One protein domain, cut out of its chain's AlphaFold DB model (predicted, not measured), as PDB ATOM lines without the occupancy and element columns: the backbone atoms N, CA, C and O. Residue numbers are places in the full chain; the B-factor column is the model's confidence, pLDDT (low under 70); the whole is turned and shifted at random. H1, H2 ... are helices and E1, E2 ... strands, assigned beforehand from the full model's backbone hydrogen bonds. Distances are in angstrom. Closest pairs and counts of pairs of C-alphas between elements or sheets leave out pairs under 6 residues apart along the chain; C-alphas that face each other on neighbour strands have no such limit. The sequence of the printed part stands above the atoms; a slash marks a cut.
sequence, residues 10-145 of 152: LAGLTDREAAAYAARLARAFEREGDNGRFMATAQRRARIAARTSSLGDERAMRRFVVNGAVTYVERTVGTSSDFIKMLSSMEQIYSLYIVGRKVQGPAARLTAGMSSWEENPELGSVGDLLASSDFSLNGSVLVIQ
ATOM      1  N   LEU A  10     280.297 269.623  78.737       77.19
ATOM      2  CA  LEU A  10     280.847 268.418  78.108       77.19
ATOM      3  C   LEU A  10     279.786 267.349  77.789       77.19
ATOM      4  O   LEU A  10     280.102 266.401  77.074       77.19
ATOM      5  N   ALA A  11     278.537 267.564  78.212       74.50
ATOM      6  CA  ALA A  11     277.376 266.676  78.114       74.50
ATOM      7  C   ALA A  11     277.265 265.635  79.237       74.50
ATOM      8  O   ALA A  11     278.242 265.204  79.842       74.50
ATOM      9  N   GLY A  12     276.022 265.221  79.502       79.25
ATOM     10  CA  GLY A  12     275.679 264.355  80.627       79.25
ATOM     11  C   GLY A  12     274.787 265.052  81.649       79.25
ATOM     12  O   GLY A  12     274.458 266.232  81.529       79.25
ATOM     13  N   LEU A  13     274.337 264.297  82.647       82.25
ATOM     14  CA  LEU A  13     273.333 264.776  83.597       82.25
ATOM     15  C   LEU A  13     273.866 265.883  84.511       82.25
ATOM     16  O   LEU A  13     273.177 266.872  84.746       82.25
ATOM     17  N   THR A  14     275.114 265.756  84.953       85.69
ATOM     18  CA  THR A  14     275.771 266.751  85.799       85.69
ATOM     19  C   THR A  14     275.868 268.114  85.121       85.69
ATOM     20  O   THR A  14     275.526 269.137  85.707       85.69
ATOM     21  N   ASP A  15     276.248 268.126  83.848       83.19
ATOM     22  CA  ASP A  15     276.378 269.357  83.072       83.19
ATOM     23  C   ASP A  15     275.018 270.006  82.801       83.19
ATOM     24  O   ASP A  15     274.906 271.232  82.739       83.19
ATOM     25  N   ARG A  16     273.952 269.203  82.674       83.12
ATOM     26  CA  ARG A  16     272.577 269.724  82.583       83.12
ATOM     27  C   ARG A  16     272.164 270.441  83.857       83.12
ATOM     28  O   ARG A  16     271.472 271.454  83.765       83.12
ATOM     29  N   GLU A  17     272.564 269.940  85.020       86.69
ATOM     30  CA  GLU A  17     272.313 270.628  86.286       86.69
ATOM     31  C   GLU A  17     273.174 271.879  86.445       86.69
ATOM     32  O   GLU A  17     272.644 272.918  86.838       86.69
ATOM     33  N   ALA A  18     274.453 271.816  86.065       86.50
ATOM     34  CA  ALA A  18     275.346 272.972  86.038       86.50
ATOM     35  C   ALA A  18     274.772 274.101  85.173       86.50
ATOM     36  O   ALA A  18     274.669 275.248  85.618       86.50
ATOM     37  N   ALA A  19     274.293 273.753  83.975       81.00
ATOM     38  CA  ALA A  19     273.518 274.655  83.142       81.00
ATOM     39  C   ALA A  19     272.287 275.145  83.913       81.00
ATOM     40  O   ALA A  19     272.213 276.322  84.230       81.00
ATOM     41  N   ALA A  20     271.348 274.282  84.308       83.44
ATOM     42  CA  ALA A  20     270.115 274.703  84.982       83.44
ATOM     43  C   ALA A  20     270.340 275.665  86.170       83.44
ATOM     44  O   ALA A  20     269.579 276.627  86.320       83.44
ATOM     45  N   TYR A  21     271.386 275.447  86.971       85.81
ATOM     46  CA  TYR A  21     271.799 276.346  88.045       85.81
ATOM     47  C   TYR A  21     272.191 277.729  87.518       85.81
ATOM     48  O   TYR A  21     271.634 278.735  87.954       85.81
ATOM     49  N   ALA A  22     273.069 277.793  86.522       81.38
ATOM     50  CA  ALA A  22     273.494 279.050  85.924       81.38
ATOM     51  C   ALA A  22     272.329 279.847  85.290       81.38
ATOM     52  O   ALA A  22     272.332 281.073  85.354       81.38
ATOM     53  N   ALA A  23     271.279 279.197  84.762       78.12
ATOM     54  CA  ALA A  23     270.080 279.913  84.280       78.12
ATOM     55  C   ALA A  23     269.296 280.525  85.436       78.12
ATOM     56  O   ALA A  23     268.758 281.625  85.314       78.12
ATOM     57  N   ARG A  24     269.179 279.796  86.548       81.38
ATOM     58  CA  ARG A  24     268.513 280.310  87.750       81.38
ATOM     59  C   ARG A  24     269.289 281.483  88.331       81.38
ATOM     60  O   ARG A  24     268.656 282.451  88.736       81.38
ATOM     61  N   LEU A  25     270.619 281.399  88.310       80.50
ATOM     62  CA  LEU A  25     271.515 282.468  88.724       80.50
ATOM     63  C   LEU A  25     271.314 283.713  87.850       80.50
ATOM     64  O   LEU A  25     270.998 284.771  88.381       80.50
ATOM     65  N   ALA A  26     271.363 283.568  86.522       75.56
ATOM     66  CA  ALA A  26     271.132 284.670  85.586       75.56
ATOM     67  C   ALA A  26     269.790 285.380  85.833       75.56
ATOM     68  O   ALA A  26     269.733 286.594  86.001       75.56
ATOM     69  N   ARG A  27     268.711 284.604  85.981       75.12
ATOM     70  CA  ARG A  27     267.369 285.133  86.276       75.12
ATOM     71  C   ARG A  27     267.243 285.782  87.653       75.12
ATOM     72  O   ARG A  27     266.283 286.514  87.883       75.12
ATOM     73  N   ALA A  28     268.078 285.404  88.617       78.06
ATOM     74  CA  ALA A  28     268.078 286.037  89.931       78.06
ATOM     75  C   ALA A  28     268.643 287.457  89.820       78.06
ATOM     76  O   ALA A  28     267.976 288.393  90.250       78.06
ATOM     77  N   PHE A  29     269.771 287.615  89.123       73.44
ATOM     78  CA  PHE A  29     270.383 288.920  88.866       73.44
ATOM     79  C   PHE A  29     269.509 289.840  88.002       73.44
ATOM     80  O   PHE A  29     269.402 291.028  88.297       73.44
ATOM     81  N   GLU A  30     268.810 289.299  86.996       69.69
ATOM     82  CA  GLU A  30     267.840 290.078  86.207       69.69
ATOM     83  C   GLU A  30     266.709 290.650  87.074       69.69
ATOM     84  O   GLU A  30     266.317 291.808  86.924       69.69
ATOM     85  N   ARG A  31     266.180 289.849  88.010       70.81
ATOM     86  CA  ARG A  31     265.091 290.267  88.910       70.81
ATOM     87  C   ARG A  31     265.527 291.306  89.934       70.81
ATOM     88  O   ARG A  31     264.712 292.135  90.323       70.81
ATOM     89  N   GLU A  32     266.787 291.271  90.352       71.69
ATOM     90  CA  GLU A  32     267.374 292.287  91.232       71.69
ATOM     91  C   GLU A  32     267.697 293.598  90.493       71.69
ATOM     92  O   GLU A  32     268.100 294.576  91.120       71.69
ATOM     93  N   GLY A  33     267.470 293.656  89.173       62.78
ATOM     94  CA  GLY A  33     267.723 294.839  88.355       62.78
ATOM     95  C   GLY A  33     269.193 295.018  87.980       62.78
ATOM     96  O   GLY A  33     269.572 296.085  87.499       62.78
ATOM     97  N   ASP A  34     270.026 293.988  88.155       63.31
ATOM     98  CA  ASP A  34     271.475 294.056  87.946       63.31
ATOM     99  C   ASP A  34     271.895 293.663  86.516       63.31
ATOM    100  O   ASP A  34     272.922 293.021  86.278       63.31
ATOM    101  N   ASN A  35     271.092 294.082  85.529       53.88
ATOM    102  CA  ASN A  35     271.218 293.728  84.105       53.88
ATOM    103  C   ASN A  35     272.563 294.127  83.458       53.88
ATOM    104  O   ASN A  35     272.838 293.732  82.330       53.88
ATOM    105  N   GLY A  36     273.399 294.914  84.145       48.09
ATOM    106  CA  GLY A  36     274.718 295.349  83.670       48.09
ATOM    107  C   GLY A  36     275.913 294.702  84.375       48.09
ATOM    108  O   GLY A  36     277.052 294.982  83.999       48.09
ATOM    109  N   ARG A  37     275.698 293.875  85.408       51.34
ATOM    110  CA  ARG A  37     276.785 293.279  86.206       51.34
ATOM    111  C   ARG A  37     276.853 291.767  86.130       51.34
ATOM    112  O   ARG A  37     277.741 291.205  86.749       51.34
ATOM    113  N   PHE A  38     275.982 291.108  85.382       48.69
ATOM    114  CA  PHE A  38     276.021 289.661  85.238       48.69
ATOM    115  C   PHE A  38     275.971 289.283  83.763       48.69
ATOM    116  O   PHE A  38     274.987 289.549  83.080       48.69
ATOM    117  N   MET A  39     277.033 288.648  83.272       56.06
ATOM    118  CA  MET A  39     277.078 288.107  81.919       56.06
ATOM    119  C   MET A  39     277.435 286.630  81.994       56.06
ATOM    120  O   MET A  39     278.585 286.266  82.245       56.06
ATOM    121  N   ALA A  40     276.441 285.772  81.777       54.06
ATOM    122  CA  ALA A  40     276.667 284.345  81.643       54.06
ATOM    123  C   ALA A  40     277.016 284.003  80.190       54.06
ATOM    124  O   ALA A  40     276.319 284.376  79.248       54.06
ATOM    125  N   THR A  41     278.092 283.248  80.015       55.28
ATOM    126  CA  THR A  41     278.483 282.633  78.749       55.28
ATOM    127  C   THR A  41     278.432 281.122  78.920       55.28
ATOM    128  O   THR A  41     279.188 280.540  79.691       55.28
ATOM    129  N   ALA A  42     277.534 280.448  78.215       51.03
ATOM    130  CA  ALA A  42     277.560 278.997  78.133       51.03
ATOM    131  C   ALA A  42     278.513 278.588  77.010       51.03
ATOM    132  O   ALA A  42     278.259 278.882  75.842       51.03
ATOM    133  N   GLN A  43     279.597 277.892  77.350       52.09
ATOM    134  CA  GLN A  43     280.467 277.277  76.355       52.09
ATOM    135  C   GLN A  43     280.111 275.797  76.202       52.09
ATOM    136  O   GLN A  43     280.274 274.994  77.121       52.09
ATOM    137  N   ARG A  44     279.620 275.420  75.020       43.00
ATOM    138  CA  ARG A  44     279.389 274.022  74.628       43.00
ATOM    139  C   ARG A  44     280.514 273.544  73.744       43.00
ATOM    140  O   ARG A  44     281.058 274.306  72.955       43.00
ATOM    141  N   ARG A  45     280.811 272.251  73.801       41.16
ATOM    142  CA  ARG A  45     281.579 271.603  72.740       41.16
ATOM    143  C   ARG A  45     280.671 271.119  71.609       41.16
ATOM    144  O   ARG A  45     279.759 270.331  71.848       41.16
ATOM    145  N   ALA A  46     280.976 271.533  70.379       36.31
ATOM    146  CA  ALA A  46     280.683 270.753  69.175       36.31
ATOM    147  C   ALA A  46     281.824 269.755  68.987       36.31
ATOM    148  O   ALA A  46     282.974 270.109  69.129       36.31
ATOM    149  N   ARG A  47     281.564 268.531  68.547       36.25
ATOM    150  CA  ARG A  47     282.520 267.730  67.750       36.25
ATOM    151  C   ARG A  47     283.886 267.363  68.377       36.25
ATOM    152  O   ARG A  47     284.926 267.501  67.747       36.25
ATOM    153  N   ILE A  48     283.873 266.596  69.462       34.22
ATOM    154  CA  ILE A  48     284.307 265.204  69.235       34.22
ATOM    155  C   ILE A  48     283.039 264.425  69.013       34.22
ATOM    156  O   ILE A  48     282.209 264.321  69.905       34.22
ATOM    157  N   ALA A  49     282.880 263.962  67.778       31.80
ATOM    158  CA  ALA A  49     281.702 263.293  67.251       31.80
ATOM    159  C   ALA A  49     280.417 264.146  67.276       31.80
ATOM    160  O   ALA A  49     279.624 264.103  68.212       31.80
ATOM    161  N   ALA A  50     280.113 264.805  66.153       36.72
ATOM    162  CA  ALA A  50     278.739 265.160  65.770       36.72
ATOM    163  C   ALA A  50     277.852 263.911  65.545       36.72
ATOM    164  O   ALA A  50     277.200 263.778  64.516       36.72
ATOM    165  N   ARG A  51     277.850 262.960  66.484       39.84
ATOM    166  CA  ARG A  51     277.007 261.762  66.447       39.84
ATOM    167  C   ARG A  51     276.364 261.396  67.786       39.84
ATOM    168  O   ARG A  51     275.697 260.374  67.833       39.84
ATOM    169  N   THR A  52     276.517 262.186  68.855       46.97
ATOM    170  CA  THR A  52     275.927 261.824  70.165       46.97
ATOM    171  C   THR A  52     275.486 263.011  71.037       46.97
ATOM    172  O   THR A  52     275.530 262.913  72.259       46.97
ATOM    173  N   SER A  53     275.026 264.141  70.478       55.12
ATOM    174  CA  SER A  53     274.202 265.036  71.306       55.12
ATOM    175  C   SER A  53     272.880 264.322  71.561       55.12
ATOM    176  O   SER A  53     272.101 264.087  70.639       55.12
ATOM    177  N   SER A  54     272.632 263.898  72.801       66.12
ATOM    178  CA  SER A  54     271.311 263.370  73.115       66.12
ATOM    179  C   SER A  54     270.296 264.512  72.981       66.12
ATOM    180  O   SER A  54     270.600 265.662  73.313       66.12
ATOM    181  N   LEU A  55     269.067 264.208  72.553       70.88
ATOM    182  CA  LEU A  55     267.969 265.189  72.525       70.88
ATOM    183  C   LEU A  55     267.805 265.919  73.873       70.88
ATOM    184  O   LEU A  55     267.326 267.052  73.922       70.88
ATOM    185  N   GLY A  56     268.202 265.276  74.978       73.75
ATOM    186  CA  GLY A  56     268.214 265.868  76.313       73.75
ATOM    187  C   GLY A  56     269.227 267.006  76.468       73.75
ATOM    188  O   GLY A  56     268.873 268.048  77.014       73.75
ATOM    189  N   ASP A  57     270.449 266.843  75.958       73.81
ATOM    190  CA  ASP A  57     271.501 267.866  76.049       73.81
ATOM    191  C   ASP A  57     271.160 269.083  75.185       73.81
ATOM    192  O   ASP A  57     271.315 270.226  75.619       73.81
ATOM    193  N   GLU A  58     270.603 268.850  73.995       73.06
ATOM    194  CA  GLU A  58     270.139 269.929  73.117       73.06
ATOM    195  C   GLU A  58     268.980 270.708  73.734       73.06
ATOM    196  O   GLU A  58     268.968 271.937  73.693       73.06
ATOM    197  N   ARG A  59     268.013 270.019  74.352       75.62
ATOM    198  CA  ARG A  59     266.898 270.678  75.050       75.62
ATOM    199  C   ARG A  59     267.373 271.490  76.250       75.62
ATOM    200  O   ARG A  59     266.874 272.600  76.449       75.62
ATOM    201  N   ALA A  60     268.305 270.954  77.036       72.81
ATOM    202  CA  ALA A  60     268.886 271.660  78.172       72.81
ATOM    203  C   ALA A  60     269.584 272.944  77.707       72.81
ATOM    204  O   ALA A  60     269.300 274.022  78.229       72.81
ATOM    205  N   MET A  61     270.398 272.846  76.654       69.06
ATOM    206  CA  MET A  61     271.103 273.998  76.109       69.06
ATOM    207  C   MET A  61     270.155 275.009  75.455       69.06
ATOM    208  O   MET A  61     270.256 276.207  75.694       69.06
ATOM    209  N   ARG A  62     269.160 274.562  74.683       71.56
ATOM    210  CA  ARG A  62     268.189 275.464  74.049       71.56
ATOM    211  C   ARG A  62     267.384 276.255  75.079       71.56
ATOM    212  O   ARG A  62     267.153 277.442  74.874       71.56
ATOM    213  N   ARG A  63     267.001 275.642  76.204       69.38
ATOM    214  CA  ARG A  63     266.381 276.368  77.330       69.38
ATOM    215  C   ARG A  63     267.291 277.455  77.900       69.38
ATOM    216  O   ARG A  63     266.784 278.435  78.431       69.38
ATOM    217  N   PHE A  64     268.599 277.270  77.800       66.69
ATOM    218  CA  PHE A  64     269.608 278.216  78.250       66.69
ATOM    219  C   PHE A  64     269.674 279.456  77.359       66.69
ATOM    220  O   PHE A  64     269.549 280.576  77.842       66.69
ATOM    221  N   VAL A  65     269.786 279.234  76.048       64.50
ATOM    222  CA  VAL A  65     269.996 280.293  75.050       64.50
ATOM    223  C   VAL A  65     268.719 281.074  74.747       64.50
ATOM    224  O   VAL A  65     268.751 282.294  74.624       64.50
ATOM    225  N   VAL A  66     267.572 280.391  74.647       57.88
ATOM    226  CA  VAL A  66     266.298 281.007  74.219       57.88
ATOM    227  C   VAL A  66     265.801 282.083  75.190       57.88
ATOM    228  O   VAL A  66     265.049 282.960  74.785       57.88
ATOM    229  N   ASN A  67     266.244 282.065  76.447       59.69
ATOM    230  CA  ASN A  67     265.842 283.080  77.419       59.69
ATOM    231  C   ASN A  67     266.656 284.383  77.325       59.69
ATOM    232  O   ASN A  67     266.444 285.255  78.153       59.69
ATOM    233  N   GLY A  68     267.593 284.520  76.376       55.72
ATOM    234  CA  GLY A  68     268.332 285.769  76.120       55.72
ATOM    235  C   GLY A  68     269.376 286.157  77.177       55.72
ATOM    236  O   GLY A  68     270.237 286.981  76.900       55.72
ATOM    237  N   ALA A  69     269.354 285.514  78.344       54.97
ATOM    238  CA  ALA A  69     270.229 285.799  79.480       54.97
ATOM    239  C   ALA A  69     271.683 285.305  79.313       54.97
ATOM    240  O   ALA A  69     272.526 285.556  80.174       54.97
ATOM    241  N   VAL A  70     271.975 284.525  78.262       64.81
ATOM    242  CA  VAL A  70     273.239 283.787  78.132       64.81
ATOM    243  C   VAL A  70     273.760 283.790  76.699       64.81
ATOM    244  O   VAL A  70     273.062 283.367  75.775       64.81
ATOM    245  N   THR A  71     275.024 284.174  76.515       67.81
ATOM    246  CA  THR A  71     275.734 283.985  75.244       67.81
ATOM    247  C   THR A  71     276.184 282.538  75.112       67.81
ATOM    248  O   THR A  71     276.834 281.992  75.999       67.81
ATOM    249  N   TYR A  72     275.856 281.908  73.991       67.75
ATOM    250  CA  TYR A  72     276.247 280.536  73.710       67.75
ATOM    251  C   TYR A  72     277.411 280.486  72.725       67.75
ATOM    252  O   TYR A  72     277.311 281.011  71.618       67.75
ATOM    253  N   VAL A  73     278.496 279.827  73.122       67.81
ATOM    254  CA  VAL A  73     279.682 279.632  72.285       67.81
ATOM    255  C   VAL A  73     279.917 278.142  72.115       67.81
ATOM    256  O   VAL A  73     280.143 277.426  73.087       67.81
ATOM    257  N   GLU A  74     279.885 277.663  70.876       66.88
ATOM    258  CA  GLU A  74     280.186 276.271  70.566       66.88
ATOM    259  C   GLU A  74     281.636 276.129  70.095       66.88
ATOM    260  O   GLU A  74     282.032 276.737  69.103       66.88
ATOM    261  N   ARG A  75     282.447 275.326  70.790       67.50
ATOM    262  CA  ARG A  75     283.854 275.084  70.446       67.50
ATOM    263  C   ARG A  75     284.083 273.652  70.008       67.50
ATOM    264  O   ARG A  75     283.598 272.723  70.640       67.50
ATOM    265  N   THR A  76     284.850 273.468  68.935       63.09
ATOM    266  CA  THR A  76     285.241 272.133  68.476       63.09
ATOM    267  C   THR A  76     286.599 271.733  68.988       63.09
ATOM    268  O   THR A  76     287.560 272.465  68.804       63.09
ATOM    269  N   VAL A  77     286.666 270.604  69.693       67.06
ATOM    270  CA  VAL A  77     287.837 270.287  70.502       67.06
ATOM    271  C   VAL A  77     288.024 268.772  70.534       67.06
ATOM    272  O   VAL A  77     287.275 268.097  71.238       67.06
ATOM    273  N   GLY A  78     288.999 268.288  69.753       67.62
ATOM    274  CA  GLY A  78     289.201 266.908  69.284       67.62
ATOM    275  C   GLY A  78     289.957 265.972  70.229       67.62
ATOM    276  O   GLY A  78     289.913 264.750  70.082       67.62
ATOM    277  N   THR A  79     290.624 266.550  71.220       75.81
ATOM    278  CA  THR A  79     291.545 265.858  72.121       75.81
ATOM    279  C   THR A  79     291.515 266.478  73.524       75.81
ATOM    280  O   THR A  79     290.881 267.518  73.747       75.81
ATOM    281  N   SER A  80     292.185 265.838  74.488       77.00
ATOM    282  CA  SER A  80     292.416 266.397  75.827       77.00
ATOM    283  C   SER A  80     293.302 267.648  75.782       77.00
ATOM    284  O   SER A  80     293.021 268.621  76.471       77.00
ATOM    285  N   SER A  81     294.320 267.692  74.917       81.44
ATOM    286  CA  SER A  81     295.183 268.874  74.767       81.44
ATOM    287  C   SER A  81     294.430 270.072  74.189       81.44
ATOM    288  O   SER A  81     294.584 271.190  74.677       81.44
ATOM    289  N   ASP A  82     293.556 269.850  73.205       80.81
ATOM    290  CA  ASP A  82     292.670 270.902  72.706       80.81
ATOM    291  C   ASP A  82     291.720 271.392  73.814       80.81
ATOM    292  O   ASP A  82     291.377 272.574  73.853       80.81
ATOM    293  N   PHE A  83     291.292 270.504  74.724       80.19
ATOM    294  CA  PHE A  83     290.431 270.871  75.852       80.19
ATOM    295  C   PHE A  83     291.133 271.798  76.825       80.19
ATOM    296  O   PHE A  83     290.584 272.845  77.156       80.19
ATOM    297  N   ILE A  84     292.353 271.441  77.214       81.38
ATOM    298  CA  ILE A  84     293.185 272.257  78.092       81.38
ATOM    299  C   ILE A  84     293.420 273.626  77.448       81.38
ATOM    300  O   ILE A  84     293.106 274.637  78.059       81.38
ATOM    301  N   LYS A  85     293.821 273.682  76.168       82.88
ATOM    302  CA  LYS A  85     293.984 274.956  75.435       82.88
ATOM    303  C   LYS A  85     292.714 275.805  75.424       82.88
ATOM    304  O   LYS A  85     292.771 277.030  75.493       82.88
ATOM    305  N   MET A  86     291.559 275.160  75.289       82.12
ATOM    306  CA  MET A  86     290.270 275.837  75.281       82.12
ATOM    307  C   MET A  86     289.946 276.438  76.649       82.12
ATOM    308  O   MET A  86     289.546 277.600  76.690       82.12
ATOM    309  N   LEU A  87     290.181 275.702  77.738       80.88
ATOM    310  CA  LEU A  87     290.077 276.228  79.100       80.88
ATOM    311  C   LEU A  87     291.079 277.367  79.327       80.88
ATOM    312  O   LEU A  87     290.675 278.422  79.806       80.88
ATOM    313  N   SER A  88     292.335 277.217  78.893       82.88
ATOM    314  CA  SER A  88     293.359 278.257  79.063       82.88
ATOM    315  C   SER A  88     293.024 279.543  78.318       82.88
ATOM    316  O   SER A  88     293.251 280.639  78.813       82.88
ATOM    317  N   SER A  89     292.369 279.447  77.156       82.25
ATOM    318  CA  SER A  89     291.881 280.632  76.438       82.25
ATOM    319  C   SER A  89     290.773 281.408  77.171       82.25
ATOM    320  O   SER A  89     290.352 282.459  76.691       82.25
ATOM    321  N   MET A  90     290.254 280.869  78.277       77.94
ATOM    322  CA  MET A  90     289.248 281.502  79.130       77.94
ATOM    323  C   MET A  90     289.819 282.045  80.437       77.94
ATOM    324  O   MET A  90     289.059 282.628  81.210       77.94
ATOM    325  N   GLU A  91     291.105 281.838  80.713       79.69
ATOM    326  CA  GLU A  91     291.764 282.376  81.902       79.69
ATOM    327  C   GLU A  91     291.598 283.895  81.963       79.69
ATOM    328  O   GLU A  91     291.598 284.572  80.935       79.69
ATOM    329  N   GLN A  92     291.427 284.437  83.172       81.12
ATOM    330  CA  GLN A  92     291.286 285.879  83.436       81.12
ATOM    331  C   GLN A  92     290.047 286.562  82.813       81.12
ATOM    332  O   GLN A  92     289.813 287.738  83.080       81.12
ATOM    333  N   ILE A  93     289.229 285.855  82.019       81.94
ATOM    334  CA  ILE A  93     288.008 286.407  81.404       81.94
ATOM    335  C   ILE A  93     286.812 286.311  82.358       81.94
ATOM    336  O   ILE A  93     285.977 287.214  82.401       81.94
ATOM    337  N   TYR A  94     286.706 285.208  83.105       84.50
ATOM    338  CA  TYR A  94     285.542 284.909  83.937       84.50
ATOM    339  C   TYR A  94     285.888 284.958  85.424       84.50
ATOM    340  O   TYR A  94     286.929 284.479  85.859       84.50
ATOM    341  N   SER A  95     284.966 285.506  86.212       87.06
ATOM    342  CA  SER A  95     285.041 285.555  87.675       87.06
ATOM    343  C   SER A  95     284.434 284.315  88.343       87.06
ATOM    344  O   SER A  95     284.672 284.075  89.524       87.06
ATOM    345  N   LEU A  96     283.632 283.532  87.611       87.69
ATOM    346  CA  LEU A  96     283.027 282.290  88.095       87.69
ATOM    347  C   LEU A  96     282.968 281.242  86.978       87.69
ATOM    348  O   LEU A  96     282.403 281.493  85.913       87.69
ATOM    349  N   TYR A  97     283.489 280.052  87.258       88.75
ATOM    350  CA  TYR A  97     283.454 278.887  86.380       88.75
ATOM    351  C   TYR A  97     282.507 277.853  86.978       88.75
ATOM    352  O   TYR A  97     282.725 277.389  88.090       88.75
ATOM    353  N   ILE A  98     281.451 277.489  86.255       89.44
ATOM    354  CA  ILE A  98     280.479 276.481  86.679       89.44
ATOM    355  C   ILE A  98     280.695 275.232  85.831       89.44
ATOM    356  O   ILE A  98     280.588 275.275  84.601       89.44
ATOM    357  N   VAL A  99     280.996 274.116  86.486       89.06
ATOM    358  CA  VAL A  99     281.315 272.845  85.824       89.06
ATOM    359  C   VAL A  99     280.551 271.696  86.463       89.06
ATOM    360  O   VAL A  99     280.204 271.746  87.643       89.06
ATOM    361  N   GLY A 100     280.279 270.648  85.689       88.50
ATOM    362  CA  GLY A 100     279.801 269.393  86.248       88.50
ATOM    363  C   GLY A 100     280.953 268.560  86.813       88.50
ATOM    364  O   GLY A 100     281.985 268.411  86.164       88.50
ATOM    365  N   ARG A 101     280.770 267.978  88.001       88.88
ATOM    366  CA  ARG A 101     281.762 267.108  88.656       88.88
ATOM    367  C   ARG A 101     282.091 265.860  87.834       88.88
ATOM    368  O   ARG A 101     283.248 265.492  87.674       88.88
ATOM    369  N   LYS A 102     281.062 265.166  87.340       83.75
ATOM    370  CA  LYS A 102     281.215 263.911  86.588       83.75
ATOM    371  C   LYS A 102     281.039 264.154  85.099       83.75
ATOM    372  O   LYS A 102     279.945 264.522  84.670       83.75
ATOM    373  N   VAL A 103     282.072 263.817  84.331       76.31
ATOM    374  CA  VAL A 103     282.008 263.736  82.869       76.31
ATOM    375  C   VAL A 103     281.568 262.332  82.473       76.31
ATOM    376  O   VAL A 103     282.154 261.342  82.910       76.31
ATOM    377  N   GLN A 104     280.520 262.228  81.659       71.12
ATOM    378  CA  GLN A 104     279.940 260.947  81.254       71.12
ATOM    379  C   GLN A 104     279.868 260.818  79.732       71.12
ATOM    380  O   GLN A 104     279.939 261.792  78.983       71.12
ATOM    381  N   GLY A 105     279.704 259.580  79.264       71.44
ATOM    382  CA  GLY A 105     279.537 259.291  77.846       71.44
ATOM    383  C   GLY A 105     280.805 259.557  77.021       71.44
ATOM    384  O   GLY A 105     281.920 259.480  77.541       71.44
ATOM    385  N   PRO A 106     280.667 259.854  75.718       67.56
ATOM    386  CA  PRO A 106     281.804 260.004  74.804       67.56
ATOM    387  C   PRO A 106     282.802 261.095  75.208       67.56
ATOM    388  O   PRO A 106     283.977 261.011  74.847       67.56
ATOM    389  N   ALA A 107     282.354 262.084  75.986       70.75
ATOM    390  CA  ALA A 107     283.196 263.158  76.486       70.75
ATOM    391  C   ALA A 107     284.151 262.729  77.605       70.75
ATOM    392  O   ALA A 107     285.152 263.403  77.811       70.75
ATOM    393  N   ALA A 108     283.941 261.582  78.263       74.56
ATOM    394  CA  ALA A 108     284.887 261.071  79.262       74.56
ATOM    395  C   ALA A 108     286.291 260.827  78.672       74.56
ATOM    396  O   ALA A 108     287.297 260.950  79.361       74.56
ATOM    397  N   ARG A 109     286.391 260.574  77.357       74.56
ATOM    398  CA  ARG A 109     287.684 260.459  76.655       74.56
ATOM    399  C   ARG A 109     288.504 261.750  76.676       74.56
ATOM    400  O   ARG A 109     289.714 261.700  76.497       74.56
ATOM    401  N   LEU A 110     287.856 262.894  76.871       72.00
ATOM    402  CA  LEU A 110     288.503 264.204  76.904       72.00
ATOM    403  C   LEU A 110     289.210 264.479  78.216       72.00
ATOM    404  O   LEU A 110     290.193 265.212  78.223       72.00
ATOM    405  N   THR A 111     288.711 263.878  79.291       72.00
ATOM    406  CA  THR A 111     289.258 264.004  80.638       72.00
ATOM    407  C   THR A 111     290.022 262.760  81.083       72.00
ATOM    408  O   THR A 111     290.679 262.793  82.115       72.00
ATOM    409  N   ALA A 112     290.031 261.688  80.284       70.00
ATOM    410  CA  ALA A 112     290.739 260.442  80.589       70.00
ATOM    411  C   ALA A 112     292.254 260.611  80.819       70.00
ATOM    412  O   ALA A 112     292.849 259.850  81.570       70.00
ATOM    413  N   GLY A 113     292.889 261.601  80.180       66.62
ATOM    414  CA  GLY A 113     294.298 261.938  80.435       66.62
ATOM    415  C   GLY A 113     294.512 262.869  81.633       66.62
ATOM    416  O   GLY A 113     295.644 263.054  82.057       66.62
ATOM    417  N   MET A 114     293.435 263.462  82.153       70.38
ATOM    418  CA  MET A 114     293.446 264.401  83.279       70.38
ATOM    419  C   MET A 114     293.174 263.677  84.599       70.38
ATOM    420  O   MET A 114     293.722 264.050  85.624       70.38
ATOM    421  N   SER A 115     292.402 262.585  84.573       64.56
ATOM    422  CA  SER A 115     292.094 261.779  85.762       64.56
ATOM    423  C   SER A 115     293.312 261.123  86.419       64.56
ATOM    424  O   SER A 115     293.234 260.729  87.573       64.56
ATOM    425  N   SER A 116     294.439 260.969  85.712       63.19
ATOM    426  CA  SER A 116     295.672 260.443  86.323       63.19
ATOM    427  C   SER A 116     296.467 261.494  87.105       63.19
ATOM    428  O   SER A 116     297.455 261.139  87.735       63.19
ATOM    429  N   TRP A 117     296.053 262.760  87.037       66.25
ATOM    430  CA  TRP A 117     296.670 263.912  87.702       66.25
ATOM    431  C   TRP A 117     295.681 264.576  88.671       66.25
ATOM    432  O   TRP A 117     295.903 265.703  89.084       66.25
ATOM    433  N   GLU A 118     294.566 263.899  88.972       73.88
ATOM    434  CA  GLU A 118     293.492 264.444  89.796       73.88
ATOM    435  C   GLU A 118     293.916 264.463  91.268       73.88
ATOM    436  O   GLU A 118     294.066 263.408  91.888       73.88
ATOM    437  N   GLU A 119     294.119 265.661  91.816       79.25
ATOM    438  CA  GLU A 119     294.530 265.852  93.213       79.25
ATOM    439  C   GLU A 119     293.319 265.924  94.153       79.25
ATOM    440  O   GLU A 119     293.382 265.423  95.278       79.25
ATOM    441  N   ASN A 120     292.199 266.480  93.671       83.88
ATOM    442  CA  ASN A 120     290.967 266.701  94.433       83.88
ATOM    443  C   ASN A 120     289.757 265.990  93.771       83.88
ATOM    444  O   ASN A 120     289.011 266.595  92.987       83.88
ATOM    445  N   PRO A 121     289.501 264.703  94.084       82.12
ATOM    446  CA  PRO A 121     288.446 263.889  93.454       82.12
ATOM    447  C   PRO A 121     287.010 264.399  93.681       82.12
ATOM    448  O   PRO A 121     286.040 264.005  93.014       82.12
ATOM    449  N   GLU A 122     286.812 265.237  94.691       84.75
ATOM    450  CA  GLU A 122     285.554 265.914  94.976       84.75
ATOM    451  C   GLU A 122     285.216 266.988  93.940       84.75
ATOM    452  O   GLU A 122     284.031 267.216  93.681       84.75
ATOM    453  N   LEU A 123     286.227 267.584  93.300       87.38
ATOM    454  CA  LEU A 123     286.054 268.594  92.259       87.38
ATOM    455  C   LEU A 123     285.800 267.969  90.882       87.38
ATOM    456  O   LEU A 123     285.166 268.590  90.023       87.38
ATOM    457  N   GLY A 124     286.237 266.724  90.688       86.44
ATOM    458  CA  GLY A 124     286.211 266.061  89.393       86.44
ATOM    459  C   GLY A 124     287.289 266.610  88.454       86.44
ATOM    460  O   GLY A 124     287.627 267.788  88.506       86.44
ATOM    461  N   SER A 125     287.759 265.787  87.515       86.44
ATOM    462  CA  SER A 125     288.820 266.127  86.541       86.44
ATOM    463  C   SER A 125     288.816 267.554  85.954       86.44
ATOM    464  O   SER A 125     289.879 268.140  85.774       86.44
ATOM    465  N   VAL A 126     287.654 268.127  85.614       85.38
ATOM    466  CA  VAL A 126     287.574 269.497  85.067       85.38
ATOM    467  C   VAL A 126     287.713 270.551  86.163       85.38
ATOM    468  O   VAL A 126     288.400 271.547  85.957       85.38
ATOM    469  N   GLY A 127     287.034 270.356  87.295       88.94
ATOM    470  CA  GLY A 127     287.081 271.284  88.424       88.94
ATOM    471  C   GLY A 127     288.462 271.315  89.068       88.94
ATOM    472  O   GLY A 127     288.956 272.392  89.372       88.94
ATOM    473  N   ASP A 128     289.095 270.150  89.187       88.69
ATOM    474  CA  ASP A 128     290.455 269.998  89.697       88.69
ATOM    475  C   ASP A 128     291.484 270.694  88.796       88.69
ATOM    476  O   ASP A 128     292.252 271.524  89.272       88.69
ATOM    477  N   LEU A 129     291.415 270.490  87.472       86.00
ATOM    478  CA  LEU A 129     292.288 271.202  86.530       86.00
ATOM    479  C   LEU A 129     292.133 272.725  86.633       86.00
ATOM    480  O   LEU A 129     293.119 273.448  86.567       86.00
ATOM    481  N   LEU A 130     290.899 273.212  86.767       86.69
ATOM    482  CA  LEU A 130     290.625 274.641  86.913       86.69
ATOM    483  C   LEU A 130     291.123 275.193  88.258       86.69
ATOM    484  O   LEU A 130     291.504 276.354  88.324       86.69
ATOM    485  N   ALA A 131     291.108 274.386  89.318       86.88
ATOM    486  CA  ALA A 131     291.595 274.769  90.641       86.88
ATOM    487  C   ALA A 131     293.119 274.614  90.803       86.88
ATOM    488  O   ALA A 131     293.683 275.154  91.755       86.88
ATOM    489  N   SER A 132     293.776 273.888  89.894       84.50
ATOM    490  CA  SER A 132     295.223 273.679  89.893       84.50
ATOM    491  C   SER A 132     295.995 274.992  89.731       84.50
ATOM    492  O   SER A 132     295.568 275.904  89.024       84.50
ATOM    493  N   SER A 133     297.189 275.056  90.326       77.19
ATOM    494  CA  SER A 133     298.120 276.182  90.185       77.19
ATOM    495  C   SER A 133     298.561 276.447  88.744       77.19
ATOM    496  O   SER A 133     298.979 277.561  88.432       77.19
ATOM    497  N   ASP A 134     298.461 275.443  87.871       75.94
ATOM    498  CA  ASP A 134     298.781 275.577  86.446       75.94
ATOM    499  C   ASP A 134     297.753 276.442  85.704       75.94
ATOM    500  O   ASP A 134     298.052 277.002  84.648       75.94
ATOM    501  N   PHE A 135     296.553 276.587  86.272       77.12
ATOM    502  CA  PHE A 135     295.506 277.466  85.782       77.12
ATOM    503  C   PHE A 135     295.479 278.754  86.604       77.12
ATOM    504  O   PHE A 135     294.993 278.807  87.732       77.12
ATOM    505  N   SER A 136     295.962 279.847  86.011       74.00
ATOM    506  CA  SER A 136     295.909 281.174  86.634       74.00
ATOM    507  C   SER A 136     294.503 281.773  86.529       74.00
ATOM    508  O   SER A 136     294.267 282.744  85.802       74.00
ATOM    509  N   LEU A 137     293.539 281.186  87.242       77.44
ATOM    510  CA  LEU A 137     292.185 281.722  87.337       77.44
ATOM    511  C   LEU A 137     292.147 282.968  88.223       77.44
ATOM    512  O   LEU A 137     292.730 283.013  89.300       77.44
ATOM    513  N   ASN A 138     291.383 283.969  87.793       78.56
ATOM    514  CA  ASN A 138     291.055 285.153  88.594       78.56
ATOM    515  C   ASN A 138     289.579 285.112  89.001       78.56
ATOM    516  O   ASN A 138     288.816 286.058  88.809       78.56
ATOM    517  N   GLY A 139     289.155 283.937  89.464       85.12
ATOM    518  CA  GLY A 139     287.757 283.622  89.695       85.12
ATOM    519  C   GLY A 139     287.573 282.388  90.566       85.12
ATOM    520  O   GLY A 139     288.524 281.704  90.929       85.12
ATOM    521  N   SER A 140     286.321 282.121  90.917       89.50
ATOM    522  CA  SER A 140     285.933 280.942  91.691       89.50
ATOM    523  C   SER A 140     285.501 279.793  90.779       89.50
ATOM    524  O   SER A 140     284.932 280.024  89.711       89.50
ATOM    525  N   VAL A 141     285.713 278.555  91.222       91.06
ATOM    526  CA  VAL A 141     285.199 277.349  90.559       91.06
ATOM    527  C   VAL A 141     284.038 276.799  91.383       91.06
ATOM    528  O   VAL A 141     284.185 276.517  92.569       91.06
ATOM    529  N   LEU A 142     282.871 276.656  90.757       92.69
ATOM    530  CA  LEU A 142     281.688 276.026  91.327       92.69
ATOM    531  C   LEU A 142     281.440 274.695  90.625       92.69
ATOM    532  O   LEU A 142     281.028 274.638  89.464       92.69
ATOM    533  N   VAL A 143     281.661 273.618  91.366       92.94
ATOM    534  CA  VAL A 143     281.417 272.257  90.905       92.94
ATOM    535  C   VAL A 143     279.994 271.849  91.282       92.94
ATOM    536  O   VAL A 143     279.624 271.834  92.454       92.94
ATOM    537  N   ILE A 144     279.188 271.511  90.279       91.19
ATOM    538  CA  ILE A 144     277.823 271.008  90.450       91.19
ATOM    539  C   ILE A 144     277.837 269.495  90.268       91.19
ATOM    540  O   ILE A 144     278.501 268.972  89.376       91.19
ATOM    541  N   GLN A 145     277.094 268.778  91.103       88.31
ATOM    542  CA  GLN A 145     276.921 267.334  91.007       88.31
ATOM    543  C   GLN A 145     275.432 267.022  90.924       88.31
ATOM    544  O   GLN A 145     274.673 267.486  91.772       88.31
TER     545      GLN A 145
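This is residues 10 to 145 of the 152 residues of an uncharacterized protein of Asparagus officinalis (UniProt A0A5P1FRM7). Two separate pairs of parallel strands, E1 with E2 and E3 with E4, make a split middle layer, and the long helix H1 spans both pairs on one side. H2 packs beside H1 on that side, H3 and H5 lie on the other, and H4 meets H3 at one end. The printed part has 136 residues, in the order H1, E1, H2, E2, H3, E3, H4, H5, E4; its class is mixed, helices and strands. It is compact, with a radius of gyration of the C-alphas of 14.6 A and spans of 44 by 35 by 24 A.

Begin with H1, residues 13 to 31. Look next at E1, residues 38 to 46; the closest C-alphas of H1 and E1 are those of Phe 29 and Phe 38, 6.7 A apart. H2, residues 55 to 65, touches H1 with H1's residues 16 to 23 alone, closest at the C-alphas of Arg 16 and Ala 60, 6.1 A; they run the same way at a shallow tilt of 19 degrees. E2, residues 70 to 76, is parallel to E1 at 26 degrees, with N 42 and O 71 at 2.8 A, within hydrogen-bond range. E1, H2 and E2 form a strand-helix-strand unit, two parallel neighbour strands with a helix between, and its crossover is right-handed. H3, residues 80 to 88, is near E2. Go on to E3, residues 96 to 100, apart from E1; Asp 15 of H1 and Gly 100 have C-alphas 4.7 A apart, the closest of H1 and E3. H4, residues 105 to 111, touches H3 at the C-alphas of Ser 80 and Leu 110, 4.6 A, only just about perpendicular at 71 degrees. H5, residues 124 to 131, is close to H3 but not clearly touching, with the C-alphas of Leu 87 and Leu 130 closest at 8.0 A. E4, residues 140 to 144, is parallel to E3 at 24 degrees, with N 97 and O 140 at 2.8 A; the closest C-alphas of H5 and E4 are Gly 127 and Val 143, 6.3 A. E3, H4, H5 and E4 form a second such unit, also right-handed. In H1, H2, H3 and H5 every O i to N i+4 pair is within hydrogen-bond range; H4 has 0 of 3, but 3 of 4 O i to N i+3 pairs.

Find C-alpha 13 at (273.333, 264.776, 83.597); from there H1 runs 27.3 A to C-alpha 31. E1 covers 25.2 A and E2 19.3 A. E4 ends at C-alpha 144, (277.823, 271.008, 90.450).

The C-alphas farthest apart are those of Gly 33 and Ser 116, 44.4 A. The printed part has no cut, and the link from H4 to H5 is long. Mean pLDDT of the printed part is 72.9; look for values under 70 at residues 33 to 54 and 63 to 78, among others.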